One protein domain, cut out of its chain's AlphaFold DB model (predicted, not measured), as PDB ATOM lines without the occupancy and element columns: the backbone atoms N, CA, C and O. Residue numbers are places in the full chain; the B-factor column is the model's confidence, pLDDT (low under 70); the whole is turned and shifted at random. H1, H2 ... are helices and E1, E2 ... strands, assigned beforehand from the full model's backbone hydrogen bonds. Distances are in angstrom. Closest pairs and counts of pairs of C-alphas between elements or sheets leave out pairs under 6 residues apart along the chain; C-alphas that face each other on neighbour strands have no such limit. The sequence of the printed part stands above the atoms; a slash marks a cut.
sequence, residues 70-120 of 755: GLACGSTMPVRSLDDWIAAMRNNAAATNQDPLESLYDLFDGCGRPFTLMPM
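AT A GLANCE: This is residues 70 to 120 of the 755 residues of an uncharacterized protein of Allomyces macrogynus (strain ATCC 38327) (UniProt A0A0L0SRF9). A small two-stranded antiparallel sheet, E1 and E2, sits across the open end of a V made by two helices, H1 and H2. The V is a helical hairpin whose closed end, at the turn between H1 and H2, is the far end of the domain from the sheet; the first and last printed residues lie by the sheet. The printed part has 51 residues with two named helices and two named strands, in the order E1, H1, H2, E2, and its class is mixed, helices and strands. It is compact, with a radius of gyration of the C-alphas of 10.8 A, yet elongated in outline, with spans of 31 by 19 by 17 A.

HOW THE PARTS SIT: The sheet pairs E1, residues 70 to 73, with E2, residues 115 to 119; they are antiparallel, with 139 degrees between their directions. The C-alphas of Leu 71 and Leu 117 face each other at 4.8 A. N 70 and O 118, and N 116 and O 72, are within hydrogen-bond range, each pair at 2.9 A. From the sheet outward, the closest C-alphas of E1 and H1, residues 82 to 96, are those of Gly 70 and Leu 82, 6.1 A apart. H1 and E2 are apart. H2, residues 100 to 109, touches H1, with the C-alphas of Ala 93 and Pro 100 closest at 5.1 A. H1 and H2 form a helical hairpin, running opposite ways at a steep tilt of 42 degrees. The closest C-alphas of H2 and E2 are those of Leu 107 and Phe 115, 7.9 A apart, while E1 and H2 are apart. In H1 every O i to N i+4 pair is within hydrogen-bond range; in H2 it is 5 of 6.

IN THESE COORDINATES: E1 begins at C-alpha 70, (113.893, 128.089, 137.346), and is 10.1 A from first to last C-alpha. E2 is 12.9 A long and ends at C-alpha 119, (119.425, 130.142, 138.945). H1, the longest helix, measures 20.7 A and ends at C-alpha 96, (97.943, 123.478, 119.050). H2 measures 14.4 A.

THE WHOLE: The C-alphas farthest apart, those of Asn 97 and Pro 119, are 32.3 A apart, while those of Gly 70 and Met 120, the first and last printed, are 5.7 A apart. The printed part has no cut. The links from H1 to H2 and from H2 to E2 are tight, and that from E1 to H1 is short. The mean pLDDT of the printed part is 76.3; 12 residues are under 70, namely 75 to 76, 98, 100 to 102 and 109 to 114.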
ATOM      1  N   GLY A  70     114.872 128.268 138.407       87.19
ATOM      2  CA  GLY A  70     113.893 128.089 137.346       87.19
ATOM      3  C   GLY A  70     114.390 127.136 136.267       87.19
ATOM      4  O   GLY A  70     115.448 126.515 136.377       87.19
ATOM      5  N   LEU A  71     113.610 127.021 135.200       88.00
ATOM      6  CA  LEU A  71     113.928 126.187 134.048       88.00
ATOM      7  C   LEU A  71     114.252 127.059 132.839       88.00
ATOM      8  O   LEU A  71     113.495 127.973 132.496       88.00
ATOM      9  N   ALA A  72     115.343 126.737 132.153       86.12
ATOM     10  CA  ALA A  72     115.636 127.228 130.810       86.12
ATOM     11  C   ALA A  72     115.311 126.141 129.783       86.12
ATOM     12  O   ALA A  72     115.587 124.973 130.031       86.12
ATOM     13  N   CYS A  73     114.739 126.521 128.637       83.69
ATOM     14  CA  CYS A  73     114.458 125.615 127.522       83.69
ATOM     15  C   CYS A  73     115.424 125.894 126.361       83.69
ATOM     16  O   CYS A  73     115.177 126.781 125.541       83.69
ATOM     17  N   GLY A  74     116.524 125.148 126.278       76.56
ATOM     18  CA  GLY A  74     117.617 125.434 125.342       76.56
ATOM     19  C   GLY A  74     118.404 126.704 125.699       76.56
ATOM     20  O   GLY A  74     118.218 127.294 126.758       76.56
ATOM     21  N   SER A  75     119.312 127.131 124.814       69.31
ATOM     22  CA  SER A  75     120.267 128.220 125.089       69.31
ATOM     23  C   SER A  75     119.731 129.640 124.858       69.31
ATOM     24  O   SER A  75     120.400 130.603 125.223       69.31
ATOM     25  N   THR A  76     118.565 129.792 124.226       66.25
ATOM     26  CA  THR A  76     118.033 131.096 123.784       66.25
ATOM     27  C   THR A  76     116.791 131.554 124.545       66.25
ATOM     28  O   THR A  76     116.426 132.726 124.458       66.25
ATOM     29  N   MET A  77     116.128 130.661 125.285       76.88
ATOM     30  CA  MET A  77     114.967 131.012 126.102       76.88
ATOM     31  C   MET A  77     115.423 131.549 127.465       76.88
ATOM     32  O   MET A  77     116.320 130.960 128.069       76.88
ATOM     33  N   PRO A  78     114.791 132.614 127.991       82.06
ATOM     34  CA  PRO A  78     115.069 133.071 129.346       82.06
ATOM     35  C   PRO A  78     114.673 131.999 130.366       82.06
ATOM     36  O   PRO A  78     113.717 131.249 130.141       82.06
ATOM     37  N   VAL A  79     115.387 131.962 131.492       87.12
ATOM     38  CA  VAL A  79     115.009 131.158 132.661       87.12
ATOM     39  C   VAL A  79     113.640 131.637 133.150       87.12
ATOM     40  O   VAL A  79     113.408 132.842 133.258       87.12
ATOM     41  N   ARG A  80     112.721 130.707 133.410       88.00
ATOM     42  CA  ARG A  80     111.383 131.006 133.945       88.00
ATOM     43  C   ARG A  80     111.074 130.120 135.137       88.00
ATOM     44  O   ARG A  80     111.607 129.012 135.235       88.00
ATOM     45  N   SER A  81     110.172 130.577 136.000       87.44
ATOM     46  CA  SER A  81     109.654 129.740 137.082       87.44
ATOM     47  C   SER A  81     108.934 128.505 136.522       87.44
ATOM     48  O   SER A  81     108.488 128.484 135.368       87.44
ATOM     49  N   LEU A  82     108.808 127.455 137.336       86.12
ATOM     50  CA  LEU A  82     108.056 126.264 136.944       86.12
ATOM     51  C   LEU A  82     106.576 126.593 136.669       86.12
ATOM     52  O   LEU A  82     106.009 126.073 135.709       86.12
ATOM     53  N   ASP A  83     105.972 127.503 137.437       85.19
ATOM     54  CA  ASP A  83     104.588 127.954 137.232       85.19
ATOM     55  C   ASP A  83     104.402 128.639 135.871       85.19
ATOM     56  O   ASP A  83     103.428 128.365 135.162       85.19
ATOM     57  N   ASP A  84     105.363 129.474 135.465       86.12
ATOM     58  CA  ASP A  84     105.353 130.120 134.151       86.12
ATOM     59  C   ASP A  84     105.466 129.096 133.019       86.12
ATOM     60  O   ASP A  84     104.804 129.230 131.987       86.12
ATOM     61  N   TRP A  85     106.278 128.051 133.208       86.19
ATOM     62  CA  TRP A  85     106.372 126.945 132.257       86.19
ATOM     63  C   TRP A  85     105.074 126.150 132.171       86.19
ATOM     64  O   TRP A  85     104.600 125.889 131.070       86.19
ATOM     65  N   ILE A  86     104.446 125.826 133.300       85.44
ATOM     66  CA  ILE A  86     103.145 125.145 133.336       85.44
ATOM     67  C   ILE A  86     102.081 125.974 132.605       85.44
ATOM     68  O   ILE A  86     101.317 125.435 131.800       85.44
ATOM     69  N   ALA A  87     102.037 127.286 132.844       84.38
ATOM     70  CA  ALA A  87     101.125 128.191 132.154       84.38
ATOM     71  C   ALA A  87     101.412 128.247 130.644       84.38
ATOM     72  O   ALA A  87     100.485 128.152 129.837       84.38
ATOM     73  N   ALA A  88     102.686 128.344 130.251       83.31
ATOM     74  CA  ALA A  88     103.098 128.344 128.851       83.31
ATOM     75  C   ALA A  88     102.725 127.034 128.139       83.31
ATOM     76  O   ALA A  88     102.165 127.084 127.046       83.31
ATOM     77  N   MET A  89     102.955 125.879 128.768       82.56
ATOM     78  CA  MET A  89     102.608 124.567 128.211       82.56
ATOM     79  C   MET A  89     101.094 124.410 128.040       82.56
ATOM     80  O   MET A  89     100.643 123.973 126.985       82.56
ATOM     81  N   ARG A  90     100.287 124.851 129.017       82.19
ATOM     82  CA  ARG A  90      98.815 124.848 128.900       82.19
ATOM     83  C   ARG A  90      98.314 125.752 127.773       82.19
ATOM     84  O   ARG A  90      97.424 125.358 127.025       82.19
ATOM     85  N   ASN A  91      98.884 126.949 127.648       81.69
ATOM     86  CA  ASN A  91      98.517 127.892 126.593       81.69
ATOM     87  C   ASN A  91      98.910 127.368 125.206       81.69
ATOM     88  O   ASN A  91      98.126 127.486 124.265       81.69
ATOM     89  N   ASN A  92     100.090 126.755 125.089       77.25
ATOM     90  CA  ASN A  92     100.545 126.132 123.851       77.25
ATOM     91  C   ASN A  92      99.651 124.953 123.462       77.25
ATOM     92  O   ASN A  92      99.191 124.927 122.328       77.25
ATOM     93  N   ALA A  93      99.325 124.055 124.397       75.81
ATOM     94  CA  ALA A  93      98.424 122.930 124.148       75.81
ATOM     95  C   ALA A  93      97.044 123.390 123.649       75.81
ATOM     96  O   ALA A  93      96.510 122.857 122.677       75.81
ATOM     97  N   ALA A  94      96.498 124.455 124.251       73.81
ATOM     98  CA  ALA A  94      95.248 125.064 123.800       73.81
ATOM     99  C   ALA A  94      95.350 125.668 122.385       73.81
ATOM    100  O   ALA A  94      94.379 125.626 121.632       73.81
ATOM    101  N   ALA A  95      96.509 126.219 122.012       71.75
ATOM    102  CA  ALA A  95      96.747 126.789 120.686       71.75
ATOM    103  C   ALA A  95      97.000 125.722 119.603       71.75
ATOM    104  O   ALA A  95      96.623 125.926 118.450       71.75
ATOM    105  N   THR A  96      97.614 124.591 119.960       71.75
ATOM    106  CA  THR A  96      97.943 123.478 119.050       71.75
ATOM    107  C   THR A  96      96.888 122.372 119.029       71.75
ATOM    108  O   THR A  96      97.039 121.406 118.282       71.75
ATOM    109  N   ASN A  97      95.810 122.513 119.809       71.31
ATOM    110  CA  ASN A  97      94.771 121.497 120.004       71.31
ATOM    111  C   ASN A  97      95.334 120.150 120.511       71.31
ATOM    112  O   ASN A  97      94.808 119.086 120.183       71.31
ATOM    113  N   GLN A  98      96.424 120.210 121.280       64.31
ATOM    114  CA  GLN A  98      97.024 119.078 121.987       64.31
ATOM    115  C   GLN A  98      96.410 118.943 123.383       64.31
ATOM    116  O   GLN A  98      95.895 119.917 123.936       64.31
ATOM    117  N   ASP A  99      96.477 117.746 123.971       70.06
ATOM    118  CA  ASP A  99      96.035 117.543 125.349       70.06
ATOM    119  C   ASP A  99      96.952 118.332 126.312       70.06
ATOM    120  O   ASP A  99      98.170 118.102 126.345       70.06
ATOM    121  N   PRO A 100      96.409 119.268 127.117       69.31
ATOM    122  CA  PRO A 100      97.185 119.989 128.118       69.31
ATOM    123  C   PRO A 100      97.886 119.073 129.124       69.31
ATOM    124  O   PRO A 100      98.926 119.456 129.656       69.31
ATOM    125  N   LEU A 101      97.343 117.883 129.399       69.31
ATOM    126  CA  LEU A 101      97.970 116.915 130.297       69.31
ATOM    127  C   LEU A 101      99.230 116.304 129.676       69.31
ATOM    128  O   LEU A 101     100.244 116.229 130.364       69.31
ATOM    129  N   GLU A 102      99.208 115.952 128.386       68.25
ATOM    130  CA  GLU A 102     100.389 115.447 127.662       68.25
ATOM    131  C   GLU A 102     101.547 116.448 127.709       68.25
ATOM    132  O   GLU A 102     102.656 116.103 128.112       68.25
ATOM    133  N   SER A 103     101.253 117.719 127.432       72.12
ATOM    134  CA  SER A 103     102.246 118.801 127.489       72.12
ATOM    135  C   SER A 103     102.845 118.990 128.891       72.12
ATOM    136  O   SER A 103     104.016 119.334 129.039       72.12
ATOM    137  N   LEU A 104     102.058 118.766 129.947       76.00
ATOM    138  CA  LEU A 104     102.551 118.840 131.323       76.00
ATOM    139  C   LEU A 104     103.364 117.602 131.716       76.00
ATOM    140  O   LEU A 104     104.326 117.739 132.469       76.00
ATOM    141  N   TYR A 105     103.041 116.414 131.202       71.44
ATOM    142  CA  TYR A 105     103.883 115.237 131.424       71.44
ATOM    143  C   TYR A 105     105.260 115.393 130.806       71.44
ATOM    144  O   TYR A 105     106.237 115.025 131.450       71.44
ATOM    145  N   ASP A 106     105.355 115.962 129.607       71.75
ATOM    146  CA  ASP A 106     106.645 116.178 128.948       71.75
ATOM    147  C   ASP A 106     107.562 117.098 129.765       71.75
ATOM    148  O   ASP A 106     108.773 116.884 129.820       71.75
ATOM    149  N   LEU A 107     106.984 118.074 130.475       77.69
ATOM    150  CA  LEU A 107     107.719 118.938 131.398       77.69
ATOM    151  C   LEU A 107     108.275 118.159 132.605       77.69
ATOM    152  O   LEU A 107     109.429 118.359 132.974       77.69
ATOM    153  N   PHE A 108     107.479 117.280 133.225       73.12
ATOM    154  CA  PHE A 108     107.847 116.592 134.477       73.12
ATOM    155  C   PHE A 108     108.569 115.245 134.308       73.12
ATOM    156  O   PHE A 108     109.265 114.815 135.229       73.12
ATOM    157  N   ASP A 109     108.398 114.578 133.166       65.69
ATOM    158  CA  ASP A 109     108.966 113.259 132.851       65.69
ATOM    159  C   ASP A 109     110.202 113.343 131.944       65.69
ATOM    160  O   ASP A 109     110.837 112.324 131.679       65.69
ATOM    161  N   GLY A 110     110.540 114.540 131.454       57.78
ATOM    162  CA  GLY A 110     111.652 114.784 130.542       57.78
ATOM    163  C   GLY A 110     113.023 114.446 131.137       57.78
ATOM    164  O   GLY A 110     113.773 115.336 131.523       57.78
ATOM    165  N   CYS A 111     113.389 113.162 131.128       49.66
ATOM    166  CA  CYS A 111     114.773 112.693 131.131       49.66
ATOM    167  C   CYS A 111     115.406 113.035 129.772       49.66
ATOM    168  O   CYS A 111     115.524 112.185 128.891       49.66
ATOM    169  N   GLY A 112     115.751 114.306 129.554       48.47
ATOM    170  CA  GLY A 112     116.339 114.748 128.291       48.47
ATOM    171  C   GLY A 112     116.212 116.243 128.007       48.47
ATOM    172  O   GLY A 112     115.359 116.937 128.547       48.47
ATOM    173  N   ARG A 113     117.100 116.715 127.123       54.94
ATOM    174  CA  ARG A 113     117.332 118.114 126.727       54.94
ATOM    175  C   ARG A 113     116.127 118.707 125.973       54.94
ATOM    176  O   ARG A 113     116.088 118.645 124.745       54.94
ATOM    177  N   PRO A 114     115.193 119.365 126.664       67.38
ATOM    178  CA  PRO A 114     115.182 120.807 126.436       67.38
ATOM    179  C   PRO A 114     115.363 121.608 127.718       67.38
ATOM    180  O   PRO A 114     115.874 122.719 127.635       67.38
ATOM    181  N   PHE A 115     115.007 121.053 128.878       78.88
ATOM    182  CA  PHE A 115     115.018 121.798 130.129       78.88
ATOM    183  C   PHE A 115     116.322 121.624 130.901       78.88
ATOM    184  O   PHE A 115     116.836 120.516 131.040       78.88
ATOM    185  N   THR A 116     116.841 122.724 131.430       83.31
ATOM    186  CA  THR A 116     117.960 122.739 132.374       83.31
ATOM    187  C   THR A 116     117.591 123.608 133.561       83.31
ATOM    188  O   THR A 116     117.073 124.713 133.378       83.31
ATOM    189  N   LEU A 117     117.859 123.114 134.769       84.00
ATOM    190  CA  LEU A 117     117.722 123.903 135.984       84.00
ATOM    191  C   LEU A 117     118.784 125.008 135.979       84.00
ATOM    192  O   LEU A 117     119.965 124.730 135.770       84.00
ATOM    193  N   MET A 118     118.374 126.255 136.184       85.50
ATOM    194  CA  MET A 118     119.281 127.400 136.260       85.50
ATOM    195  C   MET A 118     118.841 128.350 137.378       85.50
ATOM    196  O   MET A 118     117.637 128.457 137.630       85.50
ATOM    197  N   PRO A 119     119.777 129.056 138.039       84.94
ATOM    198  CA  PRO A 119     119.425 130.142 138.945       84.94
ATOM    199  C   PRO A 119     118.566 131.186 138.227       84.94
ATOM    200  O   PRO A 119     118.803 131.502 137.055       84.94
ATOM    201  N   MET A 120     117.568 131.719 138.925       83.62
ATOM    202  CA  MET A 120     116.782 132.841 138.421       83.62
ATOM    203  C   MET A 120     117.665 134.097 138.336       83.62
ATOM    204  O   MET A 120     118.567 134.267 139.161       83.62
TER     205      MET A 120